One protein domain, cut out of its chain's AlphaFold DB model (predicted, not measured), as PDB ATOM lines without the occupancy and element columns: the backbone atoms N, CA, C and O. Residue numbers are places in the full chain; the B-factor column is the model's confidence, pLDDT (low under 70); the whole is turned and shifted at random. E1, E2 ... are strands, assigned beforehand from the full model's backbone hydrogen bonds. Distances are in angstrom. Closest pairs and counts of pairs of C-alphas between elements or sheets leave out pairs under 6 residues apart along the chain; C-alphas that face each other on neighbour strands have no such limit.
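What this domain is: This is residues 11 to 159 of the 993 residues of an uncharacterized protein of Bosea sp. 32-68-6 (UniProt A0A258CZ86). The chain is wound in stacked turns as a solenoid of three-sided cross-section, with strands of successive turns side by side. Two walls of six strands run through the stack, while E9, E12 and E15 make a third wall in the later turns; in the earlier turns unnamed links take that side. The printed part has 149 residues and fifteen named strands, E1 to E15 in order along the chain, with no named helix. The sheets, E1 E3 E5 E7 E10 E13, E2 E4 E6 E8 E11 E14 and E9 E12 E15, are each parallel; the class is all strand, though under half of the residues, 67 of 149, are in named elements. The whole is compact, with a radius of gyration of the C-alphas of 14.0 A and spans of 38 by 35 by 31 A.

Where its parts are: E1, residues 11 to 14, begins at C-alpha 11 at (10.213, -10.510, -12.629). E2 is residues 21 to 24, E3 35 to 39, 13.5 A long, E4 44 to 47, E5 57 to 59, E6 63 to 67, E7 84 to 87 and E8 91 to 95. E9 is residues 102 to 105 and E10 107 to 110. E11, the longest strand, is residues 114 to 120 and runs 19.1 A from C-alpha 114 at (4.846, -31.856, -5.247). E12 is residues 127 to 131, E13 136 to 138, E14 143 to 147, and E15, 13.9 A long, 152 to 156, ending at C-alpha 156 at (24.954, -33.806, -8.989).

How they stand to each other: In the first sheet E1 and E13 are edge strands; E1 is parallel to E3 at 24 degrees, with N 12 and O 36 at 2.8 A, within hydrogen-bond range. The second sheet, with edge strands E2 and E14, is strongly twisted; E8 and E11 are parallel at 3 degrees, with N 94 and O 118 at 2.8 A. In the third sheet E12 and E15 are parallel at 18 degrees, with N 131 and O 155 at 2.8 A. The sheets form a stack of sheets, face to face in turn: the strands of the second stand at 55 degrees to those of the first and at 50 degrees to those of the third. The closest C-alphas of E11 and E15 are those of Leu 119 and Ala 152, 6.1 A apart. E9 runs on into E10 across a break of 1 residue, at 65 degrees. E1 and E15 are apart.

The domain as a whole: The two C-alphas farthest apart are those of Gly 32 and Gly 150, 40.8 A. The printed part has no cut. The link E6 to E7, 16 residues, is long. The mean pLDDT of the printed part is 92.7; residues 133 to 134 are under 70.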
ATOM      1  N   THR A  11      10.794  -9.162 -12.543       91.69
ATOM      2  CA  THR A  11      10.213 -10.510 -12.629       91.69
ATOM      3  C   THR A  11       9.325 -10.627 -13.863       91.69
ATOM      4  O   THR A  11       8.377  -9.862 -14.019       91.69
ATOM      5  N   LEU A  12       9.609 -11.600 -14.731       92.94
ATOM      6  CA  LEU A  12       8.697 -12.030 -15.789       92.94
ATOM      7  C   LEU A  12       7.778 -13.125 -15.242       92.94
ATOM      8  O   LEU A  12       8.228 -14.246 -15.004       92.94
ATOM      9  N   THR A  13       6.494 -12.815 -15.072       94.75
ATOM     10  CA  THR A  13       5.498 -13.785 -14.595       94.75
ATOM     11  C   THR A  13       4.768 -14.438 -15.766       94.75
ATOM     12  O   THR A  13       4.033 -13.783 -16.500       94.75
ATOM     13  N   LEU A  14       4.952 -15.746 -15.918       95.12
ATOM     14  CA  LEU A  14       4.278 -16.598 -16.890       95.12
ATOM     15  C   LEU A  14       3.073 -17.261 -16.213       95.12
ATOM     16  O   LEU A  14       3.250 -18.033 -15.274       95.12
ATOM     17  N   THR A  15       1.856 -16.978 -16.678       92.94
ATOM     18  CA  THR A  15       0.598 -17.492 -16.095       92.94
ATOM     19  C   THR A  15      -0.315 -18.118 -17.158       92.94
ATOM     20  O   THR A  15       0.033 -18.142 -18.337       92.94
ATOM     21  N   GLY A  16      -1.473 -18.648 -16.759       87.56
ATOM     22  CA  GLY A  16      -2.497 -19.209 -17.647       87.56
ATOM     23  C   GLY A  16      -2.812 -20.686 -17.391       87.56
ATOM     24  O   GLY A  16      -2.119 -21.383 -16.646       87.56
ATOM     25  N   THR A  17      -3.890 -21.166 -18.014       86.62
ATOM     26  CA  THR A  17      -4.428 -22.533 -17.864       86.62
ATOM     27  C   THR A  17      -4.214 -23.415 -19.098       86.62
ATOM     28  O   THR A  17      -4.476 -24.615 -19.034       86.62
ATOM     29  N   ASN A  18      -3.721 -22.855 -20.212       89.25
ATOM     30  CA  ASN A  18      -3.496 -23.602 -21.448       89.25
ATOM     31  C   ASN A  18      -2.434 -24.694 -21.236       89.25
ATOM     32  O   ASN A  18      -1.271 -24.389 -20.978       89.25
ATOM     33  N   LYS A  19      -2.839 -25.962 -21.349       87.94
ATOM     34  CA  LYS A  19      -1.950 -27.125 -21.195       87.94
ATOM     35  C   LYS A  19      -1.094 -27.403 -22.437       87.94
ATOM     36  O   LYS A  19      -0.098 -28.112 -22.315       87.94
ATOM     37  N   GLY A  20      -1.469 -26.851 -23.594       92.62
ATOM     38  CA  GLY A  20      -0.650 -26.860 -24.805       92.62
ATOM     39  C   GLY A  20       0.601 -25.987 -24.668       92.62
ATOM     40  O   GLY A  20       0.774 -25.264 -23.689       92.62
ATOM     41  N   GLU A  21       1.488 -26.061 -25.656       93.56
ATOM     42  CA  GLU A  21       2.793 -25.396 -25.616       93.56
ATOM     43  C   GLU A  21       2.693 -23.899 -25.935       93.56
ATOM     44  O   GLU A  21       2.532 -23.503 -27.087       93.56
ATOM     45  N   ASN A  22       2.825 -23.052 -24.910       94.06
ATOM     46  CA  ASN A  22       2.928 -21.599 -25.074       94.06
ATOM     47  C   ASN A  22       4.414 -21.217 -25.135       94.06
ATOM     48  O   ASN A  22       5.081 -21.180 -24.101       94.06
ATOM     49  N   SER A  23       4.955 -21.005 -26.338       93.94
ATOM     50  CA  SER A  23       6.407 -20.904 -26.554       93.94
ATOM     51  C   SER A  23       6.942 -19.470 -26.602       93.94
ATOM     52  O   SER A  23       6.375 -18.598 -27.259       93.94
ATOM     53  N   ILE A  24       8.078 -19.244 -25.939       94.25
ATOM     54  CA  ILE A  24       8.893 -18.031 -26.006       94.25
ATOM     55  C   ILE A  24      10.248 -18.409 -26.609       94.25
ATOM     56  O   ILE A  24      11.114 -18.986 -25.948       94.25
ATOM     57  N   ALA A  25      10.438 -18.036 -27.874       90.31
ATOM     58  CA  ALA A  25      11.681 -18.301 -28.596       90.31
ATOM     59  C   ALA A  25      12.771 -17.244 -28.375       90.31
ATOM     60  O   ALA A  25      13.956 -17.496 -28.578       90.31
ATOM     61  N   THR A  26      12.393 -16.038 -27.956       89.12
ATOM     62  CA  THR A  26      13.352 -14.951 -27.750       89.12
ATOM     63  C   THR A  26      14.151 -15.133 -26.460       89.12
ATOM     64  O   THR A  26      13.581 -15.501 -25.438       89.12
ATOM     65  N   ILE A  27      15.422 -14.733 -26.473       91.75
ATOM     66  CA  ILE A  27      16.302 -14.719 -25.293       91.75
ATOM     67  C   ILE A  27      15.787 -13.735 -24.230       91.75
ATOM     68  O   ILE A  27      15.543 -12.562 -24.533       91.75
ATOM     69  N   ILE A  28      15.652 -14.190 -22.986       92.38
ATOM     70  CA  ILE A  28      15.420 -13.373 -21.788       92.38
ATOM     71  C   ILE A  28      16.787 -13.083 -21.150       92.38
ATOM     72  O   ILE A  28      17.579 -14.003 -20.946       92.38
ATOM     73  N   GLY A  29      17.077 -11.821 -20.835       90.62
ATOM     74  CA  GLY A  29      18.361 -11.414 -20.255       90.62
ATOM     75  C   GLY A  29      18.244 -10.194 -19.345       90.62
ATOM     76  O   GLY A  29      17.259  -9.458 -19.413       90.62
ATOM     77  N   ASP A  30      19.271  -9.954 -18.526       86.88
ATOM     78  CA  ASP A  30      19.232  -8.967 -17.434       86.88
ATOM     79  C   ASP A  30      19.110  -7.499 -17.900       86.88
ATOM     80  O   ASP A  30      18.551  -6.665 -17.202       86.88
ATOM     81  N   SER A  31      19.523  -7.140 -19.119       75.12
ATOM     82  CA  SER A  31      19.253  -5.804 -19.704       75.12
ATOM     83  C   SER A  31      19.519  -4.607 -18.756       75.12
ATOM     84  O   SER A  31      18.749  -3.648 -18.746       75.12
ATOM     85  N   GLY A  32      20.578  -4.678 -17.933       74.75
ATOM     86  CA  GLY A  32      20.972  -3.640 -16.967       74.75
ATOM     87  C   GLY A  32      20.563  -3.864 -15.500       74.75
ATOM     88  O   GLY A  32      21.021  -3.104 -14.653       74.75
ATOM     89  N   GLY A  33      19.762  -4.889 -15.172       81.56
ATOM     90  CA  GLY A  33      19.393  -5.256 -13.794       81.56
ATOM     91  C   GLY A  33      18.884  -6.703 -13.666       81.56
ATOM     92  O   GLY A  33      18.468  -7.309 -14.643       81.56
ATOM     93  N   LEU A  34      18.908  -7.295 -12.470       89.94
ATOM     94  CA  LEU A  34      18.607  -8.727 -12.296       89.94
ATOM     95  C   LEU A  34      17.181  -9.096 -12.760       89.94
ATOM     96  O   LEU A  34      16.206  -8.536 -12.262       89.94
ATOM     97  N   THR A  35      17.039 -10.056 -13.673       92.31
ATOM     98  CA  THR A  35      15.745 -10.561 -14.156       92.31
ATOM     99  C   THR A  35      15.475 -11.961 -13.618       92.31
ATOM    100  O   THR A  35      16.285 -12.863 -13.787       92.31
ATOM    101  N   SER A  36      14.319 -12.150 -12.987       94.25
ATOM    102  CA  SER A  36      13.796 -13.451 -12.559       94.25
ATOM    103  C   SER A  36      12.632 -13.885 -13.451       94.25
ATOM    104  O   SER A  36      11.945 -13.052 -14.047       94.25
ATOM    105  N   VAL A  37      12.389 -15.192 -13.541       95.94
ATOM    106  CA  VAL A  37      11.249 -15.760 -14.274       95.94
ATOM    107  C   VAL A  37      10.398 -16.539 -13.288       95.94
ATOM    108  O   VAL A  37      10.909 -17.381 -12.566       95.94
ATOM    109  N   THR A  38       9.101 -16.268 -13.236       96.88
ATOM    110  CA  THR A  38       8.172 -16.944 -12.327       96.88
ATOM    111  C   THR A  38       7.040 -17.575 -13.121       96.88
ATOM    112  O   THR A  38       6.279 -16.880 -13.781       96.88
ATOM    113  N   LYS A  39       6.906 -18.898 -13.051       95.94
ATOM    114  CA  LYS A  39       5.817 -19.665 -13.650       95.94
ATOM    115  C   LYS A  39       4.747 -19.967 -12.601       95.94
ATOM    116  O   LYS A  39       4.989 -20.673 -11.620       95.94
ATOM    117  N   THR A  40       3.548 -19.456 -12.851       89.88
ATOM    118  CA  THR A  40       2.319 -19.677 -12.078       89.88
ATOM    119  C   THR A  40       1.201 -20.189 -13.000       89.88
ATOM    120  O   THR A  40       1.375 -20.291 -14.217       89.88
ATOM    121  N   GLY A  41       0.061 -20.605 -12.440       87.19
ATOM    122  CA  GLY A  41      -1.053 -21.195 -13.200       87.19
ATOM    123  C   GLY A  41      -0.818 -22.649 -13.642       87.19
ATOM    124  O   GLY A  41       0.306 -23.140 -13.659       87.19
ATOM    125  N   ALA A  42      -1.886 -23.359 -14.004       87.44
ATOM    126  CA  ALA A  42      -1.833 -24.793 -14.315       87.44
ATOM    127  C   ALA A  42      -1.290 -25.126 -15.722       87.44
ATOM    128  O   ALA A  42      -1.017 -26.290 -16.009       87.44
ATOM    129  N   GLY A  43      -1.156 -24.130 -16.606       92.31
ATOM    130  CA  GLY A  43      -0.744 -24.319 -17.998       92.31
ATOM    131  C   GLY A  43       0.749 -24.609 -18.200       92.31
ATOM    132  O   GLY A  43       1.533 -24.616 -17.244       92.31
ATOM    133  N   THR A  44       1.137 -24.791 -19.465       96.25
ATOM    134  CA  THR A  44       2.505 -25.108 -19.907       96.25
ATOM    135  C   THR A  44       3.131 -23.922 -20.640       96.25
ATOM    136  O   THR A  44       2.593 -23.462 -21.645       96.25
ATOM    137  N   TRP A  45       4.290 -23.448 -20.186       97.69
ATOM    138  CA  TRP A  45       5.104 -22.462 -20.908       97.69
ATOM    139  C   TRP A  45       6.403 -23.095 -21.383       97.69
ATOM    140  O   TRP A  45       6.996 -23.879 -20.647       97.69
ATOM    141  N   VAL A  46       6.845 -22.750 -22.589       97.50
ATOM    142  CA  VAL A  46       8.028 -23.328 -23.234       97.50
ATOM    143  C   VAL A  46       9.064 -22.243 -23.488       97.50
ATOM    144  O   VAL A  46       8.743 -21.210 -24.068       97.50
ATOM    145  N   LEU A  47      10.303 -22.475 -23.070       97.69
ATOM    146  CA  LEU A  47      11.457 -21.644 -23.400       97.69
ATOM    147  C   LEU A  47      12.358 -22.417 -24.359       97.69
ATOM    148  O   LEU A  47      12.672 -23.581 -24.104       97.69
ATOM    149  N   THR A  48      12.781 -21.767 -25.441       96.12
ATOM    150  CA  THR A  48      13.646 -22.402 -26.454       96.12
ATOM    151  C   THR A  48      14.928 -21.621 -26.736       96.12
ATOM    152  O   THR A  48      15.906 -22.194 -27.206       96.12
ATOM    153  N   GLY A  49      14.963 -20.322 -26.420       93.62
ATOM    154  CA  GLY A  49      16.155 -19.485 -26.574       93.62
ATOM    155  C   GLY A  49      17.198 -19.695 -25.469       93.62
ATOM    156  O   GLY A  49      16.862 -20.077 -24.351       93.62
ATOM    157  N   ALA A  50      18.464 -19.385 -25.762       94.38
ATOM    158  CA  ALA A  50      19.562 -19.383 -24.788       94.38
ATOM    159  C   ALA A  50      19.461 -18.175 -23.842       94.38
ATOM    160  O   ALA A  50      19.983 -17.098 -24.135       94.38
ATOM    161  N   ASN A  51      18.739 -18.320 -22.732       94.75
ATOM    162  CA  ASN A  51      18.492 -17.226 -21.797       94.75
ATOM    163  C   ASN A  51      19.752 -16.873 -20.991       94.75
ATOM    164  O   ASN A  51      20.504 -17.749 -20.575       94.75
ATOM    165  N   THR A  52      19.962 -15.578 -20.737       92.50
ATOM    166  CA  THR A  52      21.182 -15.041 -20.104       92.50
ATOM    167  C   THR A  52      20.936 -14.358 -18.760       92.50
ATOM    168  O   THR A  52      21.872 -13.826 -18.171       92.50
ATOM    169  N   TYR A  53      19.693 -14.344 -18.271       93.12
ATOM    170  CA  TYR A  53      19.364 -13.747 -16.977       93.12
ATOM    171  C   TYR A  53      19.963 -14.544 -15.811       93.12
ATOM    172  O   TYR A  53      20.045 -15.771 -15.868       93.12
ATOM    173  N   ALA A  54      20.365 -13.854 -14.744       91.06
ATOM    174  CA  ALA A  54      20.949 -14.485 -13.558       91.06
ATOM    175  C   ALA A  54      19.971 -14.621 -12.376       91.06
ATOM    176  O   ALA A  54      20.292 -15.288 -11.392       91.06
ATOM    177  N   GLY A  55      18.794 -13.987 -12.431       93.50
ATOM    178  CA  GLY A  55      17.799 -14.091 -11.363       93.50
ATOM    179  C   GLY A  55      17.139 -15.470 -11.302       93.50
ATOM    180  O   GLY A  55      17.160 -16.232 -12.263       93.50
ATOM    181  N   THR A  56      16.536 -15.791 -10.158       94.62
ATOM    182  CA  THR A  56      15.913 -17.100  -9.914       94.62
ATOM    183  C   THR A  56      14.805 -17.413 -10.921       94.62
ATOM    184  O   THR A  56      13.973 -16.560 -11.243       94.62
ATOM    185  N   THR A  57      14.758 -18.664 -11.375       96.62
ATOM    186  CA  THR A  57      13.609 -19.228 -12.087       96.62
ATOM    187  C   THR A  57      12.729 -19.979 -11.094       96.62
ATOM    188  O   THR A  57      13.135 -20.999 -10.537       96.62
ATOM    189  N   THR A  58      11.520 -19.483 -10.872       97.50
ATOM    190  CA  THR A  58      10.555 -20.031  -9.920       97.50
ATOM    191  C   THR A  58       9.433 -20.751 -10.661       97.50
ATOM    192  O   THR A  58       8.836 -20.178 -11.569       97.50
ATOM    193  N   VAL A  59       9.099 -21.985 -10.274       97.31
ATOM    194  CA  VAL A  59       7.979 -22.757 -10.839       97.31
ATOM    195  C   VAL A  59       7.042 -23.185  -9.714       97.31
ATOM    196  O   VAL A  59       7.280 -24.179  -9.030       97.31
ATOM    197  N   ASN A  60       5.965 -22.428  -9.521       92.62
ATOM    198  CA  ASN A  60       5.010 -22.653  -8.432       92.62
ATOM    199  C   ASN A  60       3.865 -23.597  -8.826       92.62
ATOM    200  O   ASN A  60       3.288 -24.246  -7.965       92.62
ATOM    201  N   ALA A  61       3.503 -23.659 -10.112       91.00
ATOM    202  CA  ALA A  61       2.427 -24.517 -10.609       91.00
ATOM    203  C   ALA A  61       2.543 -24.768 -12.121       91.00
ATOM    204  O   ALA A  61       3.157 -23.983 -12.858       91.00
ATOM    205  N   GLY A  62       1.892 -25.836 -12.592       92.31
ATOM    206  CA  GLY A  62       1.910 -26.239 -13.998       92.31
ATOM    207  C   GLY A  62       3.317 -26.611 -14.468       92.31
ATOM    208  O   GLY A  62       4.151 -27.026 -13.665       92.31
ATOM    209  N   THR A  63       3.586 -26.436 -15.763       96.19
ATOM    210  CA  THR A  63       4.858 -26.857 -16.370       96.19
ATOM    211  C   THR A  63       5.617 -25.671 -16.955       96.19
ATOM    212  O   THR A  63       5.079 -24.924 -17.775       96.19
ATOM    213  N   LEU A  64       6.882 -25.511 -16.570       97.94
ATOM    214  CA  LEU A  64       7.869 -24.765 -17.349       97.94
ATOM    215  C   LEU A  64       8.703 -25.780 -18.125       97.94
ATOM    216  O   LEU A  64       9.352 -26.629 -17.522       97.94
ATOM    217  N   MET A  65       8.664 -25.718 -19.448       97.75
ATOM    218  CA  MET A  65       9.397 -26.619 -20.321       97.75
ATOM    219  C   MET A  65      10.578 -25.908 -20.975       97.75
ATOM    220  O   MET A  65      10.435 -24.809 -21.503       97.75
ATOM    221  N   LEU A  66      11.733 -26.560 -20.972       97.69
ATOM    222  CA  LEU A  66      12.909 -26.191 -21.747       97.69
ATOM    223  C   LEU A  66      12.971 -27.137 -22.943       97.69
ATOM    224  O   LEU A  66      13.107 -28.346 -22.745       97.69
ATOM    225  N   ASP A  67      12.824 -26.618 -24.158       97.25
ATOM    226  CA  ASP A  67      12.753 -27.456 -25.359       97.25
ATOM    227  C   ASP A  67      13.968 -27.253 -26.271       97.25
ATOM    228  O   ASP A  67      14.087 -26.249 -26.977       97.25
ATOM    229  N   PHE A  68      14.862 -28.245 -26.252       96.94
ATOM    230  CA  PHE A  68      16.077 -28.312 -27.066       96.94
ATOM    231  C   PHE A  68      15.825 -28.818 -28.495       96.94
ATOM    232  O   PHE A  68      16.743 -28.798 -29.314       96.94
ATOM    233  N   SER A  69      14.617 -29.291 -28.819       95.12
ATOM    234  CA  SER A  69      14.272 -29.742 -30.176       95.12
ATOM    235  C   SER A  69      13.805 -28.622 -31.100       95.12
ATOM    236  O   SER A  69      13.740 -28.811 -32.316       95.12
ATOM    237  N   ALA A  70      13.492 -27.452 -30.542       93.56
ATOM    238  CA  ALA A  70      13.059 -26.306 -31.320       93.56
ATOM    239  C   ALA A  70      14.172 -25.790 -32.248       93.56
ATOM    240  O   ALA A  70      15.355 -25.764 -31.900       93.56
ATOM    241  N   ALA A  71      13.787 -25.322 -33.437       90.69
ATOM    242  CA  ALA A  71      14.729 -24.746 -34.391       90.69
ATOM    243  C   ALA A  71      15.466 -23.540 -33.774       90.69
ATOM    244  O   ALA A  71      14.836 -22.596 -33.300       90.69
ATOM    245  N   GLY A  72      16.802 -23.572 -33.794       89.19
ATOM    246  CA  GLY A  72      17.647 -22.518 -33.223       89.19
ATOM    247  C   GLY A  72      17.856 -22.596 -31.704       89.19
ATOM    248  O   GLY A  72      18.498 -21.701 -31.156       89.19
ATOM    249  N   ALA A  73      17.358 -23.640 -31.031       94.12
ATOM    250  CA  ALA A  73      17.666 -23.882 -29.624       94.12
ATOM    251  C   ALA A  73      19.177 -24.136 -29.421       94.12
ATOM    252  O   ALA A  73      19.834 -24.716 -30.294       94.12
ATOM    253  N   PRO A  74      19.761 -23.703 -28.290       94.38
ATOM    254  CA  PRO A  74      21.169 -23.953 -28.006       94.38
ATOM    255  C   PRO A  74      21.420 -25.440 -27.734       94.38
ATOM    256  O   PRO A  74      20.532 -26.155 -27.296       94.38
ATOM    257  N   THR A  75      22.656 -25.908 -27.907       92.12
ATOM    258  CA  THR A  75      23.050 -27.280 -27.529       92.12
ATOM    259  C   THR A  75      23.318 -27.438 -26.030       92.12
ATOM    260  O   THR A  75      23.417 -28.554 -25.524       92.12
ATOM    261  N   SER A  76      23.436 -26.330 -25.296       94.12
ATOM    262  CA  SER A  76      23.561 -26.325 -23.840       94.12
ATOM    263  C   SER A  76      22.854 -25.111 -23.244       94.12
ATOM    264  O   SER A  76      22.901 -24.035 -23.832       94.12
ATOM    265  N   ASN A  77      22.240 -25.288 -22.072       95.31
ATOM    266  CA  ASN A  77      21.668 -24.229 -21.235       95.31
ATOM    267  C   ASN A  77      20.624 -23.336 -21.934       95.31
ATOM    268  O   ASN A  77      20.922 -22.228 -22.379       95.31
ATOM    269  N   ILE A  78      19.361 -23.772 -21.949       97.31
ATOM    270  CA  ILE A  78      18.233 -22.874 -22.256       97.31
ATOM    271  C   ILE A  78      18.026 -21.895 -21.102       97.31
ATOM    272  O   ILE A  78      17.837 -20.702 -21.332       97.31
ATOM    273  N   LEU A  79      18.078 -22.374 -19.858       96.06
ATOM    274  CA  LEU A  79      18.214 -21.500 -18.696       96.06
ATOM    275  C   LEU A  79      19.688 -21.181 -18.480       96.06
ATOM    276  O   LEU A  79      20.534 -22.064 -18.634       96.06
ATOM    277  N   SER A  80      19.989 -19.952 -18.068       93.12
ATOM    278  CA  SER A  80      21.349 -19.584 -17.683       93.12
ATOM    279  C   SER A  80      21.864 -20.519 -16.589       93.12
ATOM    280  O   SER A  80      21.186 -20.742 -15.585       93.12
ATOM    281  N   GLY A  81      23.096 -21.010 -16.739       89.75
ATOM    282  CA  GLY A  81      23.749 -21.839 -15.724       89.75
ATOM    283  C   GLY A  81      24.014 -21.115 -14.397       89.75
ATOM    284  O   GLY A  81      24.377 -21.774 -13.429       89.75
ATOM    285  N   SER A  82      23.833 -19.787 -14.341       88.69
ATOM    286  CA  SER A  82      23.876 -18.984 -13.111       88.69
ATOM    287  C   SER A  82      22.510 -18.798 -12.437       88.69
ATOM    288  O   SER A  82      22.468 -18.376 -11.284       88.69
ATOM    289  N   SER A  83      21.398 -19.122 -13.111       91.19
ATOM    290  CA  SER A  83      20.054 -19.018 -12.532       91.19
ATOM    291  C   SER A  83      19.838 -20.129 -11.506       91.19
ATOM    292  O   SER A  83      19.889 -21.318 -11.829       91.19
ATOM    293  N   ALA A  84      19.496 -19.747 -10.276       92.88
ATOM    294  CA  ALA A  84      18.918 -20.670  -9.304       92.88
ATOM    295  C   ALA A  84      17.532 -21.149  -9.770       92.88
ATOM    296  O   ALA A  84      16.824 -20.407 -10.460       92.88
ATOM    297  N   ILE A  85      17.130 -22.359  -9.374       95.19
ATOM    298  CA  ILE A  85      15.774 -22.883  -9.576       95.19
ATOM    299  C   ILE A  85      15.067 -23.012  -8.232       95.19
ATOM    300  O   ILE A  85      15.594 -23.623  -7.301       95.19
ATOM    301  N   SER A  86      13.847 -22.489  -8.156       96.25
ATOM    302  CA  SER A  86      12.943 -22.668  -7.020       96.25
ATOM    303  C   SER A  86      11.677 -23.378  -7.486       96.25
ATOM    304  O   SER A  86      10.952 -22.851  -8.326       96.25
ATOM    305  N   LEU A  87      11.389 -24.564  -6.955       96.88
ATOM    306  CA  LEU A  87      10.165 -25.308  -7.260       96.88
ATOM    307  C   LEU A  87       9.211 -25.252  -6.058       96.88
ATOM    308  O   LEU A  87       9.592 -25.598  -4.941       96.88
ATOM    309  N   GLY A  88       7.981 -24.796  -6.302       93.81
ATOM    310  CA  GLY A  88       6.934 -24.595  -5.294       93.81
ATOM    311  C   GLY A  88       5.669 -25.425  -5.522       93.81
ATOM    312  O   GLY A  88       4.593 -24.985  -5.132       93.81
ATOM    313  N   GLY A  89       5.783 -26.582  -6.178       91.12
ATOM    314  CA  GLY A  89       4.674 -27.481  -6.526       91.12
ATOM    315  C   GLY A  89       4.444 -27.658  -8.031       91.12
ATOM    316  O   GLY A  89       3.408 -28.178  -8.439       91.12
ATOM    317  N   GLY A  90       5.370 -27.183  -8.868       93.12
ATOM    318  CA  GLY A  90       5.293 -27.296 -10.324       93.12
ATOM    319  C   GLY A  90       6.306 -28.266 -10.936       93.12
ATOM    320  O   GLY A  90       7.141 -28.870 -10.256       93.12
ATOM    321  N   THR A  91       6.243 -28.370 -12.261       95.81
ATOM    322  CA  THR A  91       7.117 -29.224 -13.066       95.81
ATOM    323  C   THR A  91       8.099 -28.378 -13.866       95.81
ATOM    324  O   THR A  91       7.689 -27.565 -14.697       95.81
ATOM    325  N   LEU A  92       9.398 -28.608 -13.675       97.44
ATOM    326  CA  LEU A  92      10.412 -28.224 -14.653       97.44
ATOM    327  C   LEU A  92      10.621 -29.410 -15.598       97.44
ATOM    328  O   LEU A  92      11.094 -30.469 -15.193       97.44
ATOM    329  N   SER A  93      10.225 -29.245 -16.852       97.19
ATOM    330  CA  SER A  93      10.367 -30.261 -17.892       97.19
ATOM    331  C   SER A  93      11.502 -29.882 -18.831       97.19
ATOM    332  O   SER A  93      11.611 -28.728 -19.232       97.19
ATOM    333  N   ILE A  94      12.342 -30.836 -19.208       97.44
ATOM    334  CA  ILE A  94      13.370 -30.666 -20.224       97.44
ATOM    335  C   ILE A  94      13.127 -31.693 -21.319       97.44
ATOM    336  O   ILE A  94      13.183 -32.905 -21.097       97.44
ATOM    337  N   ARG A  95      12.873 -31.189 -22.521       96.19
ATOM    338  CA  ARG A  95      12.759 -31.985 -23.732       96.19
ATOM    339  C   ARG A  95      14.055 -31.855 -24.520       96.19
ATOM    340  O   ARG A  95      14.473 -30.747 -24.844       96.19
ATOM    341  N   GLY A  96      14.695 -32.984 -24.799       95.69
ATOM    342  CA  GLY A  96      15.878 -33.048 -25.645       95.69
ATOM    343  C   GLY A  96      15.559 -32.753 -27.112       95.69
ATOM    344  O   GLY A  96      14.404 -32.589 -27.503       95.69
ATOM    345  N   GLY A  97      16.607 -32.689 -27.924       92.25
ATOM    346  CA  GLY A  97      16.543 -32.628 -29.382       92.25
ATOM    347  C   GLY A  97      17.515 -33.643 -29.976       92.25
ATOM    348  O   GLY A  97      17.890 -34.599 -29.308       92.25
ATOM    349  N   SER A  98      17.983 -33.441 -31.205       89.50
ATOM    350  CA  SER A  98      19.076 -34.261 -31.740       89.50
ATOM    351  C   SER A  98      20.404 -33.984 -31.007       89.50
ATOM    352  O   SER A  98      20.629 -32.905 -30.459       89.50
ATOM    353  N   GLY A  99      21.312 -34.964 -30.995       93.31
ATOM    354  CA  GLY A  99      22.636 -34.819 -30.376       93.31
ATOM    355  C   GLY A  99      22.635 -35.010 -28.856       93.31
ATOM    356  O   GLY A  99      21.908 -35.859 -28.341       93.31
ATOM    357  N   SER A 100      23.489 -34.263 -28.146       96.12
ATOM    358  CA  SER A 100      23.742 -34.442 -26.705       96.12
ATOM    359  C   SER A 100      23.471 -33.174 -25.876       96.12
ATOM    360  O   SER A 100      24.416 -32.586 -25.343       96.12
ATOM    361  N   PRO A 101      22.217 -32.689 -25.811       96.56
ATOM    362  CA  PRO A 101      21.866 -31.486 -25.063       96.56
ATOM    363  C   PRO A 101      22.189 -31.581 -23.568       96.56
ATOM    364  O   PRO A 101      22.041 -32.630 -22.934       96.56
ATOM    365  N   THR A 102      22.581 -30.446 -22.990       96.38
ATOM    366  CA  THR A 102      22.871 -30.332 -21.554       96.38
ATOM    367  C   THR A 102      22.207 -29.111 -20.925       96.38
ATOM    368  O   THR A 102      22.060 -28.069 -21.561       96.38
ATOM    369  N   GLN A 103      21.822 -29.206 -19.654       96.69
ATOM    370  CA  GLN A 103      21.358 -28.062 -18.868       96.69
ATOM    371  C   GLN A 103      21.996 -28.096 -17.482       96.69
ATOM    372  O   GLN A 103      21.966 -29.102 -16.782       96.69
ATOM    373  N   THR A 104      22.562 -26.972 -17.072       94.38
ATOM    374  CA  THR A 104      23.158 -26.773 -15.755       94.38
ATOM    375  C   THR A 104      22.221 -25.926 -14.910       94.38
ATOM    376  O   THR A 104      21.738 -24.899 -15.378       94.38
ATOM    377  N   LEU A 105      21.959 -26.351 -13.679       91.25
ATOM    378  CA  LEU A 105      21.187 -25.599 -12.696       91.25
ATOM    379  C   LEU A 105      22.137 -25.149 -11.584       91.25
ATOM    380  O   LEU A 105      22.838 -25.986 -11.010       91.25
ATOM    381  N   ALA A 106      22.155 -23.845 -11.291       90.19
ATOM    382  CA  ALA A 106      23.054 -23.269 -10.289       90.19
ATOM    383  C   ALA A 106      22.723 -23.739  -8.869       90.19
ATOM    384  O   ALA A 106      23.608 -23.905  -8.042       90.19
ATOM    385  N   SER A 107      21.433 -23.916  -8.578       90.94
ATOM    386  CA  SER A 107      20.931 -24.530  -7.353       90.94
ATOM    387  C   SER A 107      19.490 -24.991  -7.518       90.94
ATOM    388  O   SER A 107      18.798 -24.567  -8.446       90.94
ATOM    389  N   LEU A 108      19.054 -25.878  -6.620       93.12
ATOM    390  CA  LEU A 108      17.673 -26.336  -6.540       93.12
ATOM    391  C   LEU A 108      17.141 -26.119  -5.123       93.12
ATOM    392  O   LEU A 108      17.608 -26.742  -4.168       93.12
ATOM    393  N   ALA A 109      16.148 -25.247  -5.010       95.31
ATOM    394  CA  ALA A 109      15.355 -25.058  -3.809       95.31
ATOM    395  C   ALA A 109      13.955 -25.649  -4.016       95.31
ATOM    396  O   ALA A 109      13.301 -25.380  -5.023       95.31
ATOM    397  N   LEU A 110      13.495 -26.439  -3.054       95.44
ATOM    398  CA  LEU A 110      12.127 -26.934  -2.963       95.44
ATOM    399  C   LEU A 110      11.418 -26.137  -1.867       95.44
ATOM    400  O   LEU A 110      11.777 -26.220  -0.687       95.44
ATOM    401  N   THR A 111      10.447 -25.321  -2.255       94.62
ATOM    402  CA  THR A 111       9.804 -24.361  -1.350       94.62
ATOM    403  C   THR A 111       8.438 -24.828  -0.867       94.62
ATOM    404  O   THR A 111       8.050 -24.467   0.236       94.62
ATOM    405  N   ALA A 112       7.718 -25.639  -1.649       93.12
ATOM    406  CA  ALA A 112       6.421 -26.219  -1.282       93.12
ATOM    407  C   ALA A 112       6.021 -27.353  -2.248       93.12
ATOM    408  O   ALA A 112       6.638 -27.510  -3.302       93.12
ATOM    409  N   GLY A 113       4.972 -28.107  -1.907       93.69
ATOM    410  CA  GLY A 113       4.211 -28.938  -2.850       93.69
ATOM    411  C   GLY A 113       4.937 -30.150  -3.454       93.69
ATOM    412  O   GLY A 113       6.061 -30.499  -3.079       93.69
ATOM    413  N   ALA A 114       4.270 -30.798  -4.418       94.19
ATOM    414  CA  ALA A 114       4.846 -31.856  -5.247       94.19
ATOM    415  C   ALA A 114       5.636 -31.247  -6.407       94.19
ATOM    416  O   ALA A 114       5.065 -30.722  -7.358       94.19
ATOM    417  N   ASN A 115       6.959 -31.335  -6.339       96.31
ATOM    418  CA  ASN A 115       7.843 -30.825  -7.375       96.31
ATOM    419  C   ASN A 115       8.261 -31.951  -8.302       96.31
ATOM    420  O   ASN A 115       8.569 -33.053  -7.848       96.31
ATOM    421  N   THR A 116       8.332 -31.656  -9.593       96.50
ATOM    422  CA  THR A 116       8.784 -32.629 -10.583       96.50
ATOM    423  C   THR A 116       9.882 -32.030 -11.442       96.50
ATOM    424  O   THR A 116       9.751 -30.918 -11.954       96.50
ATOM    425  N   LEU A 117      10.958 -32.787 -11.624       97.00
ATOM    426  CA  LEU A 117      11.973 -32.506 -12.626       97.00
ATOM    427  C   LEU A 117      11.923 -33.640 -13.649       97.00
ATOM    428  O   LEU A 117      12.177 -34.791 -13.305       97.00
ATOM    429  N   SER A 118      11.537 -33.320 -14.881       97.25
ATOM    430  CA  SER A 118      11.229 -34.312 -15.912       97.25
ATOM    431  C   SER A 118      12.168 -34.193 -17.099       97.25
ATOM    432  O   SER A 118      12.311 -33.100 -17.641       97.25
ATOM    433  N   LEU A 119      12.766 -35.301 -17.535       97.50
ATOM    434  CA  LEU A 119      13.600 -35.375 -18.734       97.50
ATOM    435  C   LEU A 119      12.970 -36.287 -19.776       97.50
ATOM    436  O   LEU A 119      12.719 -37.468 -19.531       97.50
ATOM    437  N   THR A 120      12.795 -35.751 -20.977       95.94
ATOM    438  CA  THR A 120      12.354 -36.506 -22.150       95.94
ATOM    439  C   THR A 120      13.448 -36.437 -23.217       95.94
ATOM    440  O   THR A 120      13.644 -35.359 -23.773       95.94
ATOM    441  N   PRO A 121      14.155 -37.539 -23.546       94.62
ATOM    442  CA  PRO A 121      15.267 -37.506 -24.500       94.62
ATOM    443  C   PRO A 121      14.899 -36.959 -25.883       94.62
ATOM    444  O   PRO A 121      15.694 -36.245 -26.479       94.62
ATOM    445  N   ASN A 122      13.704 -37.287 -26.393       94.56
ATOM    446  CA  ASN A 122      13.162 -36.777 -27.660       94.56
ATOM    447  C   ASN A 122      14.161 -36.833 -28.843       94.56
ATOM    448  O   ASN A 122      14.406 -35.849 -29.535       94.56
ATOM    449  N   GLY A 123      14.773 -38.004 -29.051       90.31
ATOM    450  CA  GLY A 123      15.760 -38.225 -30.119       90.31
ATOM    451  C   GLY A 123      17.210 -37.886 -29.751       90.31
ATOM    452  O   GLY A 123      18.100 -38.109 -30.572       90.31
ATOM    453  N   ALA A 124      17.470 -37.410 -28.530       94.88
ATOM    454  CA  ALA A 124      18.822 -37.162 -28.039       94.88
ATOM    455  C   ALA A 124      19.603 -38.466 -27.846       94.88
ATOM    456  O   ALA A 124      19.116 -39.432 -27.251       94.88
ATOM    457  N   THR A 125      20.866 -38.469 -28.270       95.94
ATOM    458  CA  THR A 125      21.813 -39.543 -27.943       95.94
ATOM    459  C   THR A 125      22.207 -39.509 -26.467       95.94
ATOM    460  O   THR A 125      22.545 -40.544 -25.902       95.94
ATOM    461  N   SER A 126      22.128 -38.336 -25.832       95.44
ATOM    462  CA  SER A 126      22.263 -38.135 -24.387       95.44
ATOM    463  C   SER A 126      21.570 -36.834 -23.977       95.44
ATOM    464  O   SER A 126      21.688 -35.840 -24.681       95.44
ATOM    465  N   LEU A 127      20.853 -36.813 -22.855       96.56
ATOM    466  CA  LEU A 127      20.300 -35.580 -22.282       96.56
ATOM    467  C   LEU A 127      20.712 -35.497 -20.818       96.56
ATOM    468  O   LEU A 127      20.238 -36.290 -20.010       96.56
ATOM    469  N   VAL A 128      21.574 -34.543 -20.467       95.88
ATOM    470  CA  VAL A 128      22.118 -34.452 -19.104       95.88
ATOM    471  C   VAL A 128      21.701 -33.154 -18.431       95.88
ATOM    472  O   VAL A 128      21.979 -32.062 -18.932       95.88
ATOM    473  N   VAL A 129      21.092 -33.265 -17.251       95.50
ATOM    474  CA  VAL A 129      20.833 -32.122 -16.368       95.50
ATOM    475  C   VAL A 129      21.747 -32.191 -15.153       95.50
ATOM    476  O   VAL A 129      21.662 -33.124 -14.361       95.50
ATOM    477  N   THR A 130      22.618 -31.193 -15.004       93.69
ATOM    478  CA  THR A 130      23.603 -31.110 -13.918       93.69
ATOM    479  C   THR A 130      23.161 -30.122 -12.843       93.69
ATOM    480  O   THR A 130      22.977 -28.939 -13.118       93.69
ATOM    481  N   LEU A 131      23.058 -30.588 -11.600       91.00
ATOM    482  CA  LEU A 131      22.942 -29.767 -10.392       91.00
ATOM    483  C   LEU A 131      24.362 -29.372  -9.947       91.00
ATOM    484  O   LEU A 131      25.086 -30.155  -9.314       91.00
ATOM    485  N   ASN A 132      24.803 -28.181 -10.354       83.44
ATOM    486  CA  ASN A 132      26.186 -27.731 -10.198       83.44
ATOM    487  C   ASN A 132      26.369 -26.886  -8.929       83.44
ATOM    488  O   ASN A 132      25.626 -25.938  -8.721       83.44
ATOM    489  N   GLY A 133      27.355 -27.212  -8.089       68.06
ATOM    490  CA  GLY A 133      27.748 -26.419  -6.919       68.06
ATOM    491  C   GLY A 133      26.730 -26.347  -5.770       68.06
ATOM    492  O   GLY A 133      27.006 -25.679  -4.776       68.06
ATOM    493  N   ALA A 134      25.587 -27.036  -5.854       63.94
ATOM    494  CA  ALA A 134      24.462 -26.836  -4.940       63.94
ATOM    495  C   ALA A 134      24.062 -28.066  -4.118       63.94
ATOM    496  O   ALA A 134      24.028 -29.193  -4.609       63.94
ATOM    497  N   SER A 135      23.692 -27.824  -2.859       72.44
ATOM    498  CA  SER A 135      22.819 -28.704  -2.078       72.44
ATOM    499  C   SER A 135      21.366 -28.539  -2.537       72.44
ATOM    500  O   SER A 135      20.957 -27.423  -2.863       72.44
ATOM    501  N   ILE A 136      20.564 -29.607  -2.502       88.88
ATOM    502  CA  ILE A 136      19.103 -29.462  -2.575       88.88
ATOM    503  C   ILE A 136      18.653 -28.825  -1.258       88.88
ATOM    504  O   ILE A 136      18.738 -29.452  -0.203       88.88
ATOM    505  N   SER A 137      18.214 -27.569  -1.315       90.50
ATOM    506  CA  SER A 137      17.580 -26.903  -0.175       90.50
ATOM    507  C   SER A 137      16.095 -27.236  -0.168       90.50
ATOM    508  O   SER A 137      15.469 -27.284  -1.228       90.50
ATOM    509  N   ARG A 138      15.519 -27.482   1.009       89.62
ATOM    510  CA  ARG A 138      14.140 -27.954   1.125       89.62
ATOM    511  C   ARG A 138      13.432 -27.341   2.323       89.62
ATOM    512  O   ARG A 138      13.952 -27.367   3.434       89.62
ATOM    513  N   THR A 139      12.210 -26.877   2.092       90.94
ATOM    514  CA  THR A 139      11.246 -26.554   3.152       90.94
ATOM    515  C   THR A 139      10.443 -27.804   3.512       90.94
ATOM    516  O   THR A 139      10.031 -28.542   2.609       90.94
ATOM    517  N   ALA A 140      10.219 -28.054   4.807       86.81
ATOM    518  CA  ALA A 140       9.364 -29.151   5.269       86.81
ATOM    519  C   ALA A 140       8.014 -29.130   4.530       86.81
ATOM    520  O   ALA A 140       7.483 -28.062   4.234       86.81
ATOM    521  N   GLY A 141       7.489 -30.294   4.158       88.88
ATOM    522  CA  GLY A 141       6.297 -30.416   3.324       88.88
ATOM    523  C   GLY A 141       6.560 -30.551   1.829       88.88
ATOM    524  O   GLY A 141       5.728 -31.114   1.133       88.88
ATOM    525  N   SER A 142       7.692 -30.084   1.297       93.50
ATOM    526  CA  SER A 142       7.979 -30.191  -0.145       93.50
ATOM    527  C   SER A 142       8.574 -31.550  -0.531       93.50
ATOM    528  O   SER A 142       9.419 -32.098   0.183       93.50
ATOM    529  N   THR A 143       8.144 -32.090  -1.677       95.00
ATOM    530  CA  THR A 143       8.605 -33.377  -2.232       95.00
ATOM    531  C   THR A 143       9.133 -33.220  -3.657       95.00
ATOM    532  O   THR A 143       8.788 -32.254  -4.334       95.00
ATOM    533  N   LEU A 144       9.953 -34.163  -4.123       95.88
ATOM    534  CA  LEU A 144      10.579 -34.173  -5.445       95.88
ATOM    535  C   LEU A 144      10.384 -35.525  -6.145       95.88
ATOM    536  O   LEU A 144      10.743 -36.567  -5.604       95.88
ATOM    537  N   ASN A 145       9.886 -35.497  -7.376       96.56
ATOM    538  CA  ASN A 145       9.922 -36.627  -8.296       96.56
ATOM    539  C   ASN A 145      10.916 -36.336  -9.427       96.56
ATOM    540  O   ASN A 145      10.747 -35.386 -10.196       96.56
ATOM    541  N   LEU A 146      11.965 -37.149  -9.508       97.31
ATOM    542  CA  LEU A 146      12.916 -37.143 -10.611       97.31
ATOM    543  C   LEU A 146      12.412 -38.110 -11.673       97.31
ATOM    544  O   LEU A 146      12.393 -39.317 -11.444       97.31
ATOM    545  N   MET A 147      12.016 -37.589 -12.828       97.31
ATOM    546  CA  MET A 147      11.552 -38.410 -13.938       97.31
ATOM    547  C   MET A 147      12.582 -38.400 -15.059       97.31
ATOM    548  O   MET A 147      12.892 -37.348 -15.616       97.31
ATOM    549  N   ALA A 148      13.115 -39.569 -15.394       95.69
ATOM    550  CA  ALA A 148      14.045 -39.740 -16.503       95.69
ATOM    551  C   ALA A 148      13.855 -41.112 -17.154       95.69
ATOM    552  O   ALA A 148      13.520 -42.104 -16.502       95.69
ATOM    553  N   SER A 149      14.076 -41.163 -18.465       89.62
ATOM    554  CA  SER A 149      13.935 -42.369 -19.277       89.62
ATOM    555  C   SER A 149      14.994 -42.410 -20.376       89.62
ATOM    556  O   SER A 149      15.543 -41.377 -20.765       89.62
ATOM    557  N   GLY A 150      15.269 -43.609 -20.897       91.88
ATOM    558  CA  GLY A 150      16.185 -43.799 -22.021       91.88
ATOM    559  C   GLY A 150      17.582 -43.235 -21.749       91.88
ATOM    560  O   GLY A 150      18.233 -43.613 -20.782       91.88
ATOM    561  N   THR A 151      18.039 -42.339 -22.625       92.56
ATOM    562  CA  THR A 151      19.375 -41.719 -22.597       92.56
ATOM    563  C   THR A 151      19.459 -40.452 -21.734       92.56
ATOM    564  O   THR A 151      20.497 -39.784 -21.734       92.56
ATOM    565  N   ALA A 152      18.384 -40.087 -21.027       95.94
ATOM    566  CA  ALA A 152      18.371 -38.920 -20.156       95.94
ATOM    567  C   ALA A 152      18.862 -39.249 -18.740       95.94
ATOM    568  O   ALA A 152      18.474 -40.267 -18.166       95.94
ATOM    569  N   SER A 153      19.662 -38.361 -18.151       95.38
ATOM    570  CA  SER A 153      20.179 -38.516 -16.793       95.38
ATOM    571  C   SER A 153      20.290 -37.193 -16.036       95.38
ATOM    572  O   SER A 153      20.452 -36.107 -16.601       95.38
ATOM    573  N   PHE A 154      20.219 -37.308 -14.714       96.06
ATOM    574  CA  PHE A 154      20.532 -36.238 -13.778       96.06
ATOM    575  C   PHE A 154      21.905 -36.479 -13.168       96.06
ATOM    576  O   PHE A 154      22.211 -37.607 -12.785       96.06
ATOM    577  N   THR A 155      22.692 -35.425 -12.994       93.88
ATOM    578  CA  THR A 155      23.972 -35.477 -12.281       93.88
ATOM    579  C   THR A 155      24.020 -34.421 -11.184       93.88
ATOM    580  O   THR A 155      23.408 -33.358 -11.283       93.88
ATOM    581  N   ALA A 156      24.742 -34.712 -10.106       92.69
ATOM    582  CA  ALA A 156      24.954 -33.806  -8.989       92.69
ATOM    583  C   ALA A 156      26.428 -33.785  -8.588       92.69
ATOM    584  O   ALA A 156      27.057 -34.822  -8.356       92.69
ATOM    585  N   THR A 157      26.976 -32.583  -8.462       86.88
ATOM    586  CA  THR A 157      28.398 -32.372  -8.133       86.88
ATOM    587  C   THR A 157      28.713 -32.587  -6.647       86.88
ATOM    588  O   THR A 157      29.805 -33.046  -6.326       86.88
ATOM    589  N   ASN A 158      27.740 -32.367  -5.755       85.31
ATOM    590  CA  ASN A 158      27.883 -32.527  -4.302       85.31
ATOM    591  C   ASN A 158      27.296 -33.852  -3.786       85.31
ATOM    592  O   ASN A 158      26.438 -34.458  -4.429       85.31
ATOM    593  N   ALA A 159      27.727 -34.287  -2.597       84.56
ATOM    594  CA  ALA A 159      27.095 -35.397  -1.885       84.56
ATOM    595  C   ALA A 159      25.687 -34.987  -1.413       84.56
ATOM    596  O   ALA A 159      25.540 -34.012  -0.680       84.56
TER     597      ALA A 159